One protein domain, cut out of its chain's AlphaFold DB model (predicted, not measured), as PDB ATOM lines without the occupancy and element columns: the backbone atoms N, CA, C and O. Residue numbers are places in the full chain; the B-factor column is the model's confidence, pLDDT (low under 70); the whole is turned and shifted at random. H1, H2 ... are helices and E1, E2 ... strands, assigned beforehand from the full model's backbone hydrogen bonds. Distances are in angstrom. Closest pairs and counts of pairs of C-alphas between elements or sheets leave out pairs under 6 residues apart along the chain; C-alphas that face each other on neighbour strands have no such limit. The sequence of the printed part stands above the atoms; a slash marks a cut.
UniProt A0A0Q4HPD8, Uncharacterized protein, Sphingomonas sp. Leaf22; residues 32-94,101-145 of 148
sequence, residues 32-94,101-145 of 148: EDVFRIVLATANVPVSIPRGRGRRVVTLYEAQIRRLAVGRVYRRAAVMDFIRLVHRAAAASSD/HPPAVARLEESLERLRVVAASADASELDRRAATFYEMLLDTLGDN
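Overview. This is residues 32 to 94 and 101 to 145 of the 148 residues of an uncharacterized protein of Sphingomonas sp. Leaf22 (UniProt A0A0Q4HPD8). Three helices, H1, H4 and H5, stand side by side as a bundle with their centres in a triangle; H3 crosses H1 and H5 on the side away from H4, and H2 folds back against H3. A two-stranded hairpin, E1 and E2, prolongs the bundle at one end and makes much of the length. The printed part has 108 residues, with five named helices and two named strands in the order H1 E1 E2 H2 H3 H4 H5; the sheet E1 - E2 is antiparallel and the class is mostly helix. The whole is compact, with a radius of gyration of the C-alphas of 13.6 A, yet elongated, spanning 44 by 26 by 24 A.

Along the chain. Find C-alpha 45 at (-45.359, 41.073, 25.374), where E1 begins; it runs to residue 50, and E2, residues 53 to 58, returns over 16.6 A. Before them is H1, residues 32 to 42, 15.1 A long, beginning at C-alpha 32, (-35.497, 28.181, 40.445). After them come H2, residues 59 to 69, and H3, residues 75 to 91, 24.4 A long. H4, residues 103 to 120, measures 26.2 A, and H5, residues 124 to 143, runs 28.3 A to C-alpha 143 at (-42.871, 33.273, 51.386).

Arrangement. Look first at the hairpin E1 and E2, antiparallel at 144 degrees, with N 48 and O 55 2.9 A apart and N 46 and O 57 2.8 A apart, both within hydrogen-bond range. From E1, the closest C-alphas to H4 are those of Val 46 and Ala 119, 5.1 A apart. H1 is the hub: it touches H4 at a shallow tilt of 8 degrees, the same way, closest at C-alphas Thr 41 and Leu 112, 6.5 A. H1 touches H5 at 13 degrees, a shallow tilt, opposite ways, closest at C-alphas Val 34 and Leu 138, 7.2 A. The helical hairpin H4 and H5 touches at a shallow tilt of 16 degrees, closest at C-alphas Val 118 and Leu 127, 6.0 A. H3 touches H1 with residues 84 to 91 alone, at a steep tilt of 56 degrees, closest at C-alphas Phe 35 and Ala 88, 4.9 A. H3 also touches H5 at a steep 56 degrees, closest at C-alphas Ala 77 and Ala 132, 5.9 A. H2 and H3, a helical hairpin, only just touch, with 3 pairs of C-alphas within 8 A; the closest are Gln 63 and Val 78, 7.2 A. In H1, H2, H3, H4 and H5 every O i to N i+4 pair is within hydrogen-bond range.

Size, cuts and confidence. The C-alphas farthest apart are those of Arg 52 and Asn 145, 45.9 A. Residues 95 to 100 are not printed, and C-alphas 94 and 101 are 18.4 A apart across that cut. Of the links that are printed whole, none is long. Mean pLDDT of the printed part is 81.6; look for values under 70 at residues 73, 92 to 94, 101 to 104, 122 and 143 to 145.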
ATOM      1  N   GLU A  32     -35.841  28.063  41.862       79.56
ATOM      2  CA  GLU A  32     -35.497  28.181  40.445       79.56
ATOM      3  C   GLU A  32     -36.738  28.166  39.539       79.56
ATOM      4  O   GLU A  32     -36.817  28.960  38.598       79.56
ATOM      5  N   ASP A  33     -37.738  27.330  39.840       79.56
ATOM      6  CA  ASP A  33     -38.974  27.246  39.052       79.56
ATOM      7  C   ASP A  33     -39.788  28.539  39.167       79.56
ATOM      8  O   ASP A  33     -40.286  29.064  38.164       79.56
ATOM      9  N   VAL A  34     -39.860  29.119  40.373       80.06
ATOM     10  CA  VAL A  34     -40.507  30.424  40.567       80.06
ATOM     11  C   VAL A  34     -39.746  31.514  39.830       80.06
ATOM     12  O   VAL A  34     -40.360  32.341  39.161       80.06
ATOM     13  N   PHE A  35     -38.416  31.533  39.914       85.81
ATOM     14  CA  PHE A  35     -37.602  32.536  39.229       85.81
ATOM     15  C   PHE A  35     -37.740  32.451  37.711       85.81
ATOM     16  O   PHE A  35     -37.869  33.486  37.051       85.81
ATOM     17  N   ARG A  36     -37.825  31.240  37.156       85.19
ATOM     18  CA  ARG A  36     -38.143  31.027  35.742       85.19
ATOM     19  C   ARG A  36     -39.496  31.635  35.381       85.19
ATOM     20  O   ARG A  36     -39.593  32.350  34.384       85.19
ATOM     21  N   ILE A  37     -40.525  31.405  36.199       86.62
ATOM     22  CA  ILE A  37     -41.852  31.995  35.989       86.62
ATOM     23  C   ILE A  37     -41.792  33.521  36.093       86.62
ATOM     24  O   ILE A  37     -42.299  34.194  35.206       86.62
ATOM     25  N   VAL A  38     -41.120  34.084  37.101       89.06
ATOM     26  CA  VAL A  38     -40.936  35.537  37.265       89.06
ATOM     27  C   VAL A  38     -40.332  36.157  36.006       89.06
ATOM     28  O   VAL A  38     -40.837  37.166  35.507       89.06
ATOM     29  N   LEU A  39     -39.274  35.551  35.462       89.94
ATOM     30  CA  LEU A  39     -38.641  36.016  34.229       89.94
ATOM     31  C   LEU A  39     -39.571  35.853  33.021       89.94
ATOM     32  O   LEU A  39     -39.651  36.754  32.184       89.94
ATOM     33  N   ALA A  40     -40.321  34.753  32.930       88.50
ATOM     34  CA  ALA A  40     -41.314  34.556  31.875       88.50
ATOM     35  C   ALA A  40     -42.433  35.613  31.935       88.50
ATOM     36  O   ALA A  40     -42.828  36.151  30.900       88.50
ATOM     37  N   THR A  41     -42.894  35.968  33.134       89.44
ATOM     38  CA  THR A  41     -43.871  37.031  33.395       89.44
ATOM     39  C   THR A  41     -43.329  38.397  33.011       89.44
ATOM     40  O   THR A  41     -44.006  39.158  32.319       89.44
ATOM     41  N   ALA A  42     -42.092  38.710  33.405       90.88
ATOM     42  CA  ALA A  42     -41.437  39.967  33.060       90.88
ATOM     43  C   ALA A  42     -41.355  40.170  31.543       90.88
ATOM     44  O   ALA A  42     -41.532  41.295  31.072       90.88
ATOM     45  N   ASN A  43     -41.150  39.079  30.796       92.75
ATOM     46  CA  ASN A  43     -41.015  39.049  29.342       92.75
ATOM     47  C   ASN A  43     -42.340  38.923  28.570       92.75
ATOM     48  O   ASN A  43     -42.314  38.842  27.342       92.75
ATOM     49  N   VAL A  44     -43.501  38.949  29.236       90.69
ATOM     50  CA  VAL A  44     -44.798  38.934  28.539       90.69
ATOM     51  C   VAL A  44     -44.902  40.150  27.605       90.69
ATOM     52  O   VAL A  44     -44.708  41.280  28.064       90.69
ATOM     53  N   PRO A  45     -45.210  39.965  26.306       89.19
ATOM     54  CA  PRO A  45     -45.359  41.073  25.374       89.19
ATOM     55  C   PRO A  45     -46.649  41.848  25.659       89.19
ATOM     56  O   PRO A  45     -47.740  41.286  25.702       89.19
ATOM     57  N   VAL A  46     -46.529  43.164  25.810       87.50
ATOM     58  CA  VAL A  46     -47.632  44.089  26.076       87.50
ATOM     59  C   VAL A  46     -47.648  45.181  25.018       87.50
ATOM     60  O   VAL A  46     -46.648  45.856  24.766       87.50
ATOM     61  N   SER A  47     -48.815  45.402  24.420       85.94
ATOM     62  CA  SER A  47     -49.018  46.474  23.451       85.94
ATOM     63  C   SER A  47     -49.430  47.767  24.156       85.94
ATOM     64  O   SER A  47     -50.558  47.879  24.637       85.94
ATOM     65  N   ILE A  48     -48.545  48.766  24.195       80.75
ATOM     66  CA  ILE A  48     -48.803  50.068  24.830       80.75
ATOM     67  C   ILE A  48     -49.006  51.186  23.792       80.75
ATOM     68  O   ILE A  48     -48.402  51.144  22.715       80.75
ATOM     69  N   PRO A  49     -49.824  52.212  24.093       78.62
ATOM     70  CA  PRO A  49     -49.974  53.373  23.219       78.62
ATOM     71  C   PRO A  49     -48.671  54.184  23.134       78.62
ATOM     72  O   PRO A  49     -48.007  54.433  24.143       78.62
ATOM     73  N   ARG A  50     -48.305  54.623  21.924       81.06
ATOM     74  CA  ARG A  50     -47.156  55.501  21.665       81.06
ATOM     75  C   ARG A  50     -47.473  56.462  20.517       81.06
ATOM     76  O   ARG A  50     -47.385  56.101  19.344       81.06
ATOM     77  N   GLY A  51     -47.816  57.706  20.855       80.94
ATOM     78  CA  GLY A  51     -48.232  58.708  19.870       80.94
ATOM     79  C   GLY A  51     -49.510  58.275  19.144       80.94
ATOM     80  O   GLY A  51     -50.504  57.969  19.794       80.94
ATOM     81  N   ARG A  52     -49.471  58.219  17.804       77.44
ATOM     82  CA  ARG A  52     -50.588  57.744  16.958       77.44
ATOM     83  C   ARG A  52     -50.618  56.222  16.748       77.44
ATOM     84  O   ARG A  52     -51.496  55.735  16.046       77.44
ATOM     85  N   GLY A  53     -49.664  55.478  17.310       81.12
ATOM     86  CA  GLY A  53     -49.531  54.034  17.106       81.12
ATOM     87  C   GLY A  53     -49.455  53.238  18.405       81.12
ATOM     88  O   GLY A  53     -49.593  53.772  19.509       81.12
ATOM     89  N   ARG A  54     -49.201  51.936  18.265       85.44
ATOM     90  CA  ARG A  54     -48.914  51.026  19.380       85.44
ATOM     91  C   ARG A  54     -47.485  50.513  19.272       85.44
ATOM     92  O   ARG A  54     -46.970  50.329  18.173       85.44
ATOM     93  N   ARG A  55     -46.844  50.280  20.414       86.81
ATOM     94  CA  ARG A  55     -45.534  49.629  20.501       86.81
ATOM     95  C   ARG A  55     -45.658  48.405  21.396       86.81
ATOM     96  O   ARG A  55     -46.237  48.506  22.475       86.81
ATOM     97  N   VAL A  56     -45.088  47.287  20.961       88.19
ATOM     98  CA  VAL A  56     -44.921  46.106  21.812       88.19
ATOM     99  C   VAL A  56     -43.672  46.304  22.667       88.19
ATOM    100  O   VAL A  56     -42.605  46.650  22.158       88.19
ATOM    101  N   VAL A  57     -43.839  46.153  23.973       90.31
ATOM    102  CA  VAL A  57     -42.782  46.179  24.991       90.31
ATOM    103  C   VAL A  57     -42.986  44.990  25.926       90.31
ATOM    104  O   VAL A  57     -44.021  44.333  25.855       90.31
ATOM    105  N   THR A  58     -42.043  44.714  26.816       92.75
ATOM    106  CA  THR A  58     -42.256  43.698  27.854       92.75
ATOM    107  C   THR A  58     -43.146  44.234  28.978       92.75
ATOM    108  O   THR A  58     -43.253  45.451  29.177       92.75
ATOM    109  N   LEU A  59     -43.780  43.343  29.741       90.62
ATOM    110  CA  LEU A  59     -44.571  43.719  30.912       90.62
ATOM    111  C   LEU A  59     -43.720  44.489  31.928       90.62
ATOM    112  O   LEU A  59     -44.168  45.511  32.441       90.62
ATOM    113  N   TYR A  60     -42.472  44.068  32.146       92.38
ATOM    114  CA  TYR A  60     -41.516  44.792  32.985       92.38
ATOM    115  C   TYR A  60     -41.299  46.239  32.508       92.38
ATOM    116  O   TYR A  60     -41.454  47.186  33.283       92.38
ATOM    117  N   GLU A  61     -41.022  46.440  31.215       91.06
ATOM    118  CA  GLU A  61     -40.839  47.781  30.648       91.06
ATOM    119  C   GLU A  61     -42.126  48.619  30.749       91.06
ATOM    120  O   GLU A  61     -42.078  49.813  31.066       91.06
ATOM    121  N   ALA A  62     -43.289  48.007  30.510       89.00
ATOM    122  CA  ALA A  62     -44.581  48.667  30.655       89.00
ATOM    123  C   ALA A  62     -44.817  49.140  32.098       89.00
ATOM    124  O   ALA A  62     -45.245  50.280  32.292       89.00
ATOM    125  N   GLN A  63     -44.501  48.312  33.097       88.69
ATOM    126  CA  GLN A  63     -44.659  48.651  34.512       88.69
ATOM    127  C   GLN A  63     -43.721  49.782  34.947       88.69
ATOM    128  O   GLN A  63     -44.176  50.741  35.572       88.69
ATOM    129  N   ILE A  64     -42.447  49.763  34.536       89.88
ATOM    130  CA  ILE A  64     -41.505  50.866  34.807       89.88
ATOM    131  C   ILE A  64     -42.022  52.185  34.232       89.88
ATOM    132  O   ILE A  64     -42.035  53.213  34.912       89.88
ATOM    133  N   ARG A  65     -42.487  52.169  32.979       87.81
ATOM    134  CA  ARG A  65     -43.026  53.371  32.330       87.81
ATOM    135  C   ARG A  65     -44.256  53.899  33.059       87.81
ATOM    136  O   ARG A  65     -44.380  55.107  33.241       87.81
ATOM    137  N   ARG A  66     -45.156  53.019  33.498       84.44
ATOM    138  CA  ARG A  66     -46.344  53.418  34.264       84.44
ATOM    139  C   ARG A  66     -45.973  53.983  35.633       84.44
ATOM    140  O   ARG A  66     -46.542  55.001  36.026       84.44
ATOM    141  N   LEU A  67     -44.989  53.393  36.320       85.75
ATOM    142  CA  LEU A  67     -44.464  53.897  37.595       85.75
ATOM    143  C   LEU A  67     -43.893  55.308  37.463       85.75
ATOM    144  O   LEU A  67     -44.162  56.148  38.325       85.75
ATOM    145  N   ALA A  68     -43.150  55.567  36.382       85.31
ATOM    146  CA  ALA A  68     -42.577  56.878  36.083       85.31
ATOM    147  C   ALA A  68     -43.652  57.953  35.844       85.31
ATOM    148  O   ALA A  68     -43.446  59.114  36.178       85.31
ATOM    149  N   VAL A  69     -44.814  57.564  35.310       84.25
ATOM    150  CA  VAL A  69     -45.955  58.462  35.043       84.25
ATOM    151  C   VAL A  69     -46.966  58.480  36.209       84.25
ATOM    152  O   VAL A  69     -47.955  59.205  36.166       84.25
ATOM    153  N   GLY A  70     -46.744  57.687  37.266       77.00
ATOM    154  CA  GLY A  70     -47.616  57.610  38.446       77.00
ATOM    155  C   GLY A  70     -48.940  56.860  38.237       77.00
ATOM    156  O   GLY A  70     -49.814  56.921  39.095       77.00
ATOM    157  N   ARG A  71     -49.107  56.141  37.122       70.88
ATOM    158  CA  ARG A  71     -50.358  55.453  36.747       70.88
ATOM    159  C   ARG A  71     -50.288  53.954  37.027       70.88
ATOM    160  O   ARG A  71     -50.331  53.161  36.094       70.88
ATOM    161  N   VAL A  72     -50.121  53.573  38.292       72.38
ATOM    162  CA  VAL A  72     -49.976  52.161  38.678       72.38
ATOM    163  C   VAL A  72     -50.946  51.805  39.787       72.38
ATOM    164  O   VAL A  72     -50.922  52.400  40.866       72.38
ATOM    165  N   TYR A  73     -51.773  50.799  39.524       69.69
ATOM    166  CA  TYR A  73     -52.584  50.149  40.545       69.69
ATOM    167  C   TYR A  73     -51.676  49.318  41.466       69.69
ATOM    168  O   TYR A  73     -50.849  48.556  40.980       69.69
ATOM    169  N   ARG A  74     -51.803  49.483  42.792       81.44
ATOM    170  CA  ARG A  74     -50.951  48.826  43.810       81.44
ATOM    171  C   ARG A  74     -49.443  48.972  43.545       81.44
ATOM    172  O   ARG A  74     -48.719  48.001  43.350       81.44
ATOM    173  N   ARG A  75     -48.947  50.213  43.624       84.62
ATOM    174  CA  ARG A  75     -47.521  50.562  43.454       84.62
ATOM    175  C   ARG A  75     -46.554  49.663  44.243       84.62
ATOM    176  O   ARG A  75     -45.487  49.361  43.723       84.62
ATOM    177  N   ALA A  76     -46.912  49.251  45.463       85.56
ATOM    178  CA  ALA A  76     -46.088  48.365  46.290       85.56
ATOM    179  C   ALA A  76     -45.832  47.007  45.610       85.56
ATOM    180  O   ALA A  76     -44.680  46.691  45.336       85.56
ATOM    181  N   ALA A  77     -46.894  46.299  45.205       83.00
ATOM    182  CA  ALA A  77     -46.795  45.005  44.526       83.00
ATOM    183  C   ALA A  77     -45.951  45.074  43.240       83.00
ATOM    184  O   ALA A  77     -45.167  44.176  42.948       83.00
ATOM    185  N   VAL A  78     -46.058  46.172  42.483       86.44
ATOM    186  CA  VAL A  78     -45.236  46.375  41.277       86.44
ATOM    187  C   VAL A  78     -43.758  46.583  41.615       86.44
ATOM    188  O   VAL A  78     -42.892  46.052  40.924       86.44
ATOM    189  N   MET A  79     -43.447  47.332  42.674       89.81
ATOM    190  CA  MET A  79     -42.064  47.499  43.133       89.81
ATOM    191  C   MET A  79     -41.477  46.181  43.647       89.81
ATOM    192  O   MET A  79     -40.313  45.893  43.369       89.81
ATOM    193  N   ASP A  80     -42.271  45.374  44.351       88.50
ATOM    194  CA  ASP A  80     -41.854  44.055  44.833       88.50
ATOM    195  C   ASP A  80     -41.590  43.095  43.674       88.50
ATOM    196  O   ASP A  80     -40.537  42.460  43.635       88.50
ATOM    197  N   PHE A  81     -42.457  43.091  42.659       87.69
ATOM    198  CA  PHE A  81     -42.208  42.357  41.421       87.69
ATOM    199  C   PHE A  81     -40.918  42.806  40.724       87.69
ATOM    200  O   PHE A  81     -40.114  41.966  40.334       87.69
ATOM    201  N   ILE A  82     -40.660  44.114  40.598       90.38
ATOM    202  CA  ILE A  82     -39.419  44.620  39.983       90.38
ATOM    203  C   ILE A  82     -38.185  44.119  40.742       90.38
ATOM    204  O   ILE A  82     -37.237  43.640  40.118       90.38
ATOM    205  N   ARG A  83     -38.193  44.187  42.079       91.38
ATOM    206  CA  ARG A  83     -37.106  43.648  42.915       91.38
ATOM    207  C   ARG A  83     -36.932  42.148  42.694       91.38
ATOM    208  O   ARG A  83     -35.801  41.682  42.564       91.38
ATOM    209  N   LEU A  84     -38.039  41.414  42.607       87.94
ATOM    210  CA  LEU A  84     -38.033  39.977  42.375       87.94
ATOM    211  C   LEU A  84     -37.460  39.621  40.997       87.94
ATOM    212  O   LEU A  84     -36.661  38.698  40.905       87.94
ATOM    213  N   VAL A  85     -37.774  40.392  39.952       89.44
ATOM    214  CA  VAL A  85     -37.173  40.237  38.617       89.44
ATOM    215  C   VAL A  85     -35.661  40.439  38.668       89.44
ATOM    216  O   VAL A  85     -34.927  39.637  38.098       89.44
ATOM    217  N   HIS A  86     -35.172  41.463  39.376       89.88
ATOM    218  CA  HIS A  86     -33.729  41.667  39.543       89.88
ATOM    219  C   HIS A  86     -33.063  40.510  40.296       89.88
ATOM    220  O   HIS A  86     -31.996  40.055  39.886       89.88
ATOM    221  N   ARG A  87     -33.700  40.004  41.360       86.88
ATOM    222  CA  ARG A  87     -33.212  38.842  42.115       86.88
ATOM    223  C   ARG A  87     -33.175  37.580  41.249       86.88
ATOM    224  O   ARG A  87     -32.157  36.899  41.227       86.88
ATOM    225  N   ALA A  88     -34.248  37.302  40.510       85.69
ATOM    226  CA  ALA A  88     -34.339  36.162  39.603       85.69
ATOM    227  C   ALA A  88     -33.299  36.252  38.474       85.69
ATOM    228  O   ALA A  88     -32.622  35.274  38.182       85.69
ATOM    229  N   ALA A  89     -33.112  37.437  37.886       84.81
ATOM    230  CA  ALA A  89     -32.102  37.665  36.852       84.81
ATOM    231  C   ALA A  89     -30.670  37.467  37.376       84.81
ATOM    232  O   ALA A  89     -29.833  36.939  36.653       84.81
ATOM    233  N   ALA A  90     -30.394  37.853  38.626       83.94
ATOM    234  CA  ALA A  90     -29.100  37.622  39.266       83.94
ATOM    235  C   ALA A  90     -28.858  36.141  39.608       83.94
ATOM    236  O   ALA A  90     -27.722  35.682  39.564       83.94
ATOM    237  N   ALA A  91     -29.918  35.398  39.936       77.69
ATOM    238  CA  ALA A  91     -29.850  33.975  40.264       77.69
ATOM    239  C   ALA A  91     -29.811  33.056  39.027       77.69
ATOM    240  O   ALA A  91     -29.361  31.921  39.122       77.69
ATOM    241  N   SER A  92     -30.249  33.539  37.860       65.12
ATOM    242  CA  SER A  92     -30.379  32.772  36.609       65.12
ATOM    243  C   SER A  92     -29.038  32.460  35.909       65.12
ATOM    244  O   SER A  92     -28.979  32.432  34.678       65.12
ATOM    245  N   SER A  93     -27.954  32.240  36.658       52.97
ATOM    246  CA  SER A  93     -26.622  31.979  36.093       52.97
ATOM    247  C   SER A  93     -26.300  30.496  35.869       52.97
ATOM    248  O   SER A  93     -25.192  30.209  35.421       52.97
ATOM    249  N   ASP A  94     -27.220  29.563  36.129       46.09
ATOM    250  CA  ASP A  94     -26.969  28.139  35.890       46.09
ATOM    251  C   ASP A  94     -28.223  27.404  35.395       46.09
ATOM    252  O   ASP A  94     -29.351  27.737  35.763       46.09
ATOM    253  N   HIS A 101     -43.063  18.942  37.078       56.88
ATOM    254  CA  HIS A 101     -43.539  20.225  37.590       56.88
ATOM    255  C   HIS A 101     -44.464  19.997  38.796       56.88
ATOM    256  O   HIS A 101     -45.484  19.314  38.649       56.88
ATOM    257  N   PRO A 102     -44.165  20.567  39.977       65.44
ATOM    258  CA  PRO A 102     -45.066  20.463  41.112       65.44
ATOM    259  C   PRO A 102     -46.399  21.181  40.823       65.44
ATOM    260  O   PRO A 102     -46.447  22.150  40.056       65.44
ATOM    261  N   PRO A 103     -47.511  20.768  41.459       65.69
ATOM    262  CA  PRO A 103     -48.852  21.282  41.158       65.69
ATOM    263  C   PRO A 103     -49.010  22.797  41.379       65.69
ATOM    264  O   PRO A 103     -49.857  23.428  40.748       65.69
ATOM    265  N   ALA A 104     -48.201  23.405  42.250       67.31
ATOM    266  CA  ALA A 104     -48.206  24.853  42.454       67.31
ATOM    267  C   ALA A 104     -47.509  25.629  41.310       67.31
ATOM    268  O   ALA A 104     -47.969  26.719  40.968       67.31
ATOM    269  N   VAL A 105     -46.515  25.046  40.624       73.06
ATOM    270  CA  VAL A 105     -45.929  25.615  39.390       73.06
ATOM    271  C   VAL A 105     -46.969  25.619  38.273       73.06
ATOM    272  O   VAL A 105     -47.141  26.637  37.610       73.06
ATOM    273  N   ALA A 106     -47.752  24.545  38.136       77.69
ATOM    274  CA  ALA A 106     -48.821  24.472  37.138       77.69
ATOM    275  C   ALA A 106     -49.887  25.575  37.320       77.69
ATOM    276  O   ALA A 106     -50.348  26.163  36.342       77.69
ATOM    277  N   ARG A 107     -50.248  25.920  38.567       79.56
ATOM    278  CA  ARG A 107     -51.173  27.041  38.859       79.56
ATOM    279  C   ARG A 107     -50.589  28.401  38.471       79.56
ATOM    280  O   ARG A 107     -51.316  29.271  37.978       79.56
ATOM    281  N   LEU A 108     -49.291  28.596  38.703       82.06
ATOM    282  CA  LEU A 108     -48.583  29.811  38.302       82.06
ATOM    283  C   LEU A 108     -48.477  29.915  36.776       82.06
ATOM    284  O   LEU A 108     -48.708  30.989  36.225       82.06
ATOM    285  N   GLU A 109     -48.205  28.811  36.083       83.94
ATOM    286  CA  GLU A 109     -48.173  28.750  34.618       83.94
ATOM    287  C   GLU A 109     -49.547  29.030  34.003       83.94
ATOM    288  O   GLU A 109     -49.658  29.830  33.071       83.94
ATOM    289  N   GLU A 110     -50.615  28.463  34.567       85.81
ATOM    290  CA  GLU A 110     -51.984  28.760  34.143       85.81
ATOM    291  C   GLU A 110     -52.317  30.248  34.328       85.81
ATOM    292  O   GLU A 110     -52.877  30.898  33.440       85.81
ATOM    293  N   SER A 111     -51.950  30.817  35.476       84.38
ATOM    294  CA  SER A 111     -52.188  32.230  35.767       84.38
ATOM    295  C   SER A 111     -51.358  33.154  34.864       84.38
ATOM    296  O   SER A 111     -51.861  34.192  34.422       84.38
ATOM    297  N   LEU A 112     -50.131  32.756  34.515       86.19
ATOM    298  CA  LEU A 112     -49.298  33.432  33.521       86.19
ATOM    299  C   LEU A 112     -49.946  33.399  32.131       86.19
ATOM    300  O   LEU A 112     -49.951  34.413  31.434       86.19
ATOM    301  N   GLU A 113     -50.538  32.277  31.731       86.44
ATOM    302  CA  GLU A 113     -51.221  32.187  30.440       86.44
ATOM    303  C   GLU A 113     -52.454  33.098  30.394       86.44
ATOM    304  O   GLU A 113     -52.633  33.879  29.457       86.44
ATOM    305  N   ARG A 114     -53.248  33.133  31.471       85.25
ATOM    306  CA  ARG A 114     -54.356  34.095  31.605       85.25
ATOM    307  C   ARG A 114     -53.870  35.546  31.530       85.25
ATOM    308  O   ARG A 114     -54.571  36.396  30.972       85.25
ATOM    309  N   LEU A 115     -52.690  35.845  32.077       85.38
ATOM    310  CA  LEU A 115     -52.074  37.169  31.998       85.38
ATOM    311  C   LEU A 115     -51.652  37.514  30.561       85.38
ATOM    312  O   LEU A 115     -51.886  38.640  30.124       85.38
ATOM    313  N   ARG A 116     -51.098  36.558  29.803       85.69
ATOM    314  CA  ARG A 116     -50.738  36.739  28.383       85.69
ATOM    315  C   ARG A 116     -51.951  37.054  27.516       85.69
ATOM    316  O   ARG A 116     -51.897  37.982  26.710       85.69
ATOM    317  N   VAL A 117     -53.064  36.351  27.731       84.12
ATOM    318  CA  VAL A 117     -54.328  36.613  27.021       84.12
ATOM    319  C   VAL A 117     -54.799  38.056  27.246       84.12
ATOM    320  O   VAL A 117     -55.234  38.729  26.313       84.12
ATOM    321  N   VAL A 118     -54.667  38.572  28.469       82.50
ATOM    322  CA  VAL A 118     -55.074  39.947  28.815       82.50
ATOM    323  C   VAL A 118     -54.082  40.981  28.300       82.50
ATOM    324  O   VAL A 118     -54.473  42.043  27.823       82.50
ATOM    325  N   ALA A 119     -52.787  40.673  28.351       81.81
ATOM    326  CA  ALA A 119     -51.751  41.523  27.777       81.81
ATOM    327  C   ALA A 119     -51.974  41.758  26.272       81.81
ATOM    328  O   ALA A 119     -51.691  42.852  25.768       81.81
ATOM    329  N   ALA A 120     -52.540  40.768  25.574       75.62
ATOM    330  CA  ALA A 120     -52.934  40.875  24.176       75.62
ATOM    331  C   ALA A 120     -54.212  41.712  23.953       75.62
ATOM    332  O   ALA A 120     -54.328  42.365  22.914       75.62
ATOM    333  N   SER A 121     -55.150  41.756  24.910       70.12
ATOM    334  CA  SER A 121     -56.473  42.391  24.750       70.12
ATOM    335  C   SER A 121     -56.518  43.909  25.006       70.12
ATOM    336  O   SER A 121     -57.583  44.518  24.947       70.12
ATOM    337  N   ALA A 122     -55.358  44.550  25.188       62.06
ATOM    338  CA  ALA A 122     -55.148  46.004  25.171       62.06
ATOM    339  C   ALA A 122     -55.740  46.852  26.320       62.06
ATOM    340  O   ALA A 122     -55.409  48.044  26.366       62.06
ATOM    341  N   ASP A 123     -56.527  46.303  27.254       74.25
ATOM    342  CA  ASP A 123     -56.967  47.055  28.440       74.25
ATOM    343  C   ASP A 123     -55.836  47.153  29.473       74.25
ATOM    344  O   ASP A 123     -55.482  46.204  30.175       74.25
ATOM    345  N   ALA A 124     -55.256  48.348  29.560       72.50
ATOM    346  CA  ALA A 124     -54.160  48.647  30.463       72.50
ATOM    347  C   ALA A 124     -54.548  48.498  31.944       72.50
ATOM    348  O   ALA A 124     -53.705  48.065  32.729       72.50
ATOM    349  N   SER A 125     -55.778  48.843  32.323       76.62
ATOM    350  CA  SER A 125     -56.212  48.850  33.726       76.62
ATOM    351  C   SER A 125     -56.487  47.435  34.224       76.62
ATOM    352  O   SER A 125     -56.101  47.080  35.337       76.62
ATOM    353  N   GLU A 126     -57.111  46.614  33.380       81.62
ATOM    354  CA  GLU A 126     -57.340  45.200  33.682       81.62
ATOM    355  C   GLU A 126     -56.021  44.419  33.719       81.62
ATOM    356  O   GLU A 126     -55.819  43.590  34.609       81.62
ATOM    357  N   LEU A 127     -55.083  44.736  32.817       82.69
ATOM    358  CA  LEU A 127     -53.738  44.166  32.852       82.69
ATOM    359  C   LEU A 127     -53.022  44.486  34.168       82.69
ATOM    360  O   LEU A 127     -52.442  43.583  34.760       82.69
ATOM    361  N   ASP A 128     -53.078  45.731  34.651       82.00
ATOM    362  CA  ASP A 128     -52.429  46.103  35.916       82.00
ATOM    363  C   ASP A 128     -53.042  45.380  37.112       82.00
ATOM    364  O   ASP A 128     -52.316  44.917  37.990       82.00
ATOM    365  N   ARG A 129     -54.372  45.248  37.143       83.69
ATOM    366  CA  ARG A 129     -55.057  44.528  38.218       83.69
ATOM    367  C   ARG A 129     -54.648  43.057  38.239       83.69
ATOM    368  O   ARG A 129     -54.261  42.558  39.292       83.69
ATOM    369  N   ARG A 130     -54.694  42.379  37.088       85.31
ATOM    370  CA  ARG A 130     -54.316  40.960  36.993       85.31
ATOM    371  C   ARG A 130     -52.836  40.734  37.257       85.31
ATOM    372  O   ARG A 130     -52.494  39.769  37.928       85.31
ATOM    373  N   ALA A 131     -51.980  41.625  36.765       85.00
ATOM    374  CA  ALA A 131     -50.554  41.572  37.034       85.00
ATOM    375  C   ALA A 131     -50.279  41.707  38.537       85.00
ATOM    376  O   ALA A 131     -49.571  40.876  39.088       85.00
ATOM    377  N   ALA A 132     -50.906  42.671  39.222       84.88
ATOM    378  CA  ALA A 132     -50.756  42.840  40.666       84.88
ATOM    379  C   ALA A 132     -51.192  41.594  41.456       84.88
ATOM    380  O   ALA A 132     -50.455  41.137  42.323       84.88
ATOM    381  N   THR A 133     -52.345  41.006  41.122       87.44
ATOM    382  CA  THR A 133     -52.808  39.755  41.750       87.44
ATOM    383  C   THR A 133     -51.845  38.595  41.498       87.44
ATOM    384  O   THR A 133     -51.585  37.795  42.391       87.44
ATOM    385  N   PHE A 134     -51.287  38.505  40.292       86.69
ATOM    386  CA  PHE A 134     -50.298  37.486  39.969       86.69
ATOM    387  C   PHE A 134     -48.978  37.689  40.736       86.69
ATOM    388  O   PHE A 134     -48.372  36.718  41.177       86.69
ATOM    389  N   TYR A 135     -48.550  38.937  40.950       87.56
ATOM    390  CA  TYR A 135     -47.357  39.247  41.745       87.56
ATOM    391  C   TYR A 135     -47.517  38.839  43.208       87.56
ATOM    392  O   TYR A 135     -46.582  38.295  43.783       87.56
ATOM    393  N   GLU A 136     -48.693  39.063  43.789       85.88
ATOM    394  CA  GLU A 136     -49.002  38.622  45.154       85.88
ATOM    395  C   GLU A 136     -48.915  37.094  45.260       85.88
ATOM    396  O   GLU A 136     -48.202  36.586  46.116       85.88
ATOM    397  N   MET A 137     -49.491  36.362  44.300       86.06
ATOM    398  CA  MET A 137     -49.391  34.898  44.251       86.06
ATOM    399  C   MET A 137     -47.941  34.396  44.135       86.06
ATOM    400  O   MET A 137     -47.569  33.411  44.776       86.06
ATOM    401  N   LEU A 138     -47.107  35.066  43.330       84.31
ATOM    402  CA  LEU A 138     -45.679  34.749  43.227       84.31
ATOM    403  C   LEU A 138     -44.944  34.958  44.556       84.31
ATOM    404  O   LEU A 138     -44.102  34.140  44.921       84.31
ATOM    405  N   LEU A 139     -45.242  36.052  45.258       81.50
ATOM    406  CA  LEU A 139     -44.615  36.378  46.537       81.50
ATOM    407  C   LEU A 139     -45.057  35.419  47.643       81.50
ATOM    408  O   LEU A 139     -44.199  34.971  48.395       81.50
ATOM    409  N   ASP A 140     -46.338  35.052  47.698       81.88
ATOM    410  CA  ASP A 140     -46.851  34.058  48.649       81.88
ATOM    411  C   ASP A 140     -46.149  32.706  48.453       81.88
ATOM    412  O   ASP A 140     -45.649  32.112  49.404       81.88
ATOM    413  N   THR A 141     -45.983  32.278  47.195       77.00
ATOM    414  CA  THR A 141     -45.304  31.012  46.869       77.00
ATOM    415  C   THR A 141     -43.828  31.002  47.313       77.00
ATOM    416  O   THR A 141     -43.291  29.953  47.671       77.00
ATOM    417  N   LEU A 142     -43.166  32.167  47.304       72.12
ATOM    418  CA  LEU A 142     -41.795  32.344  47.805       72.12
ATOM    419  C   LEU A 142     -41.733  32.533  49.324       72.12
ATOM    420  O   LEU A 142     -40.731  32.181  49.935       72.12
ATOM    421  N   GLY A 143     -42.766  33.112  49.936       65.44
ATOM    422  CA  GLY A 143     -42.871  33.273  51.386       65.44
ATOM    423  C   GLY A 143     -43.031  31.936  52.107       65.44
ATOM    424  O   GLY A 143     -42.468  31.758  53.184       65.44
ATOM    425  N   ASP A 144     -43.716  30.983  51.471       55.53
ATOM    426  CA  ASP A 144     -43.863  29.606  51.959       55.53
ATOM    427  C   ASP A 144     -42.578  28.764  51.811       55.53
ATOM    428  O   ASP A 144     -42.466  27.705  52.425       55.53
ATOM    429  N   ASN A 145     -41.592  29.230  51.032       49.44
ATOM    430  CA  ASN A 145     -40.291  28.577  50.838       49.44
ATOM    431  C   ASN A 145     -39.154  29.602  51.030       49.44
ATOM    432  O   ASN A 145     -38.570  30.067  50.044       49.44
TER     433      ASN A 145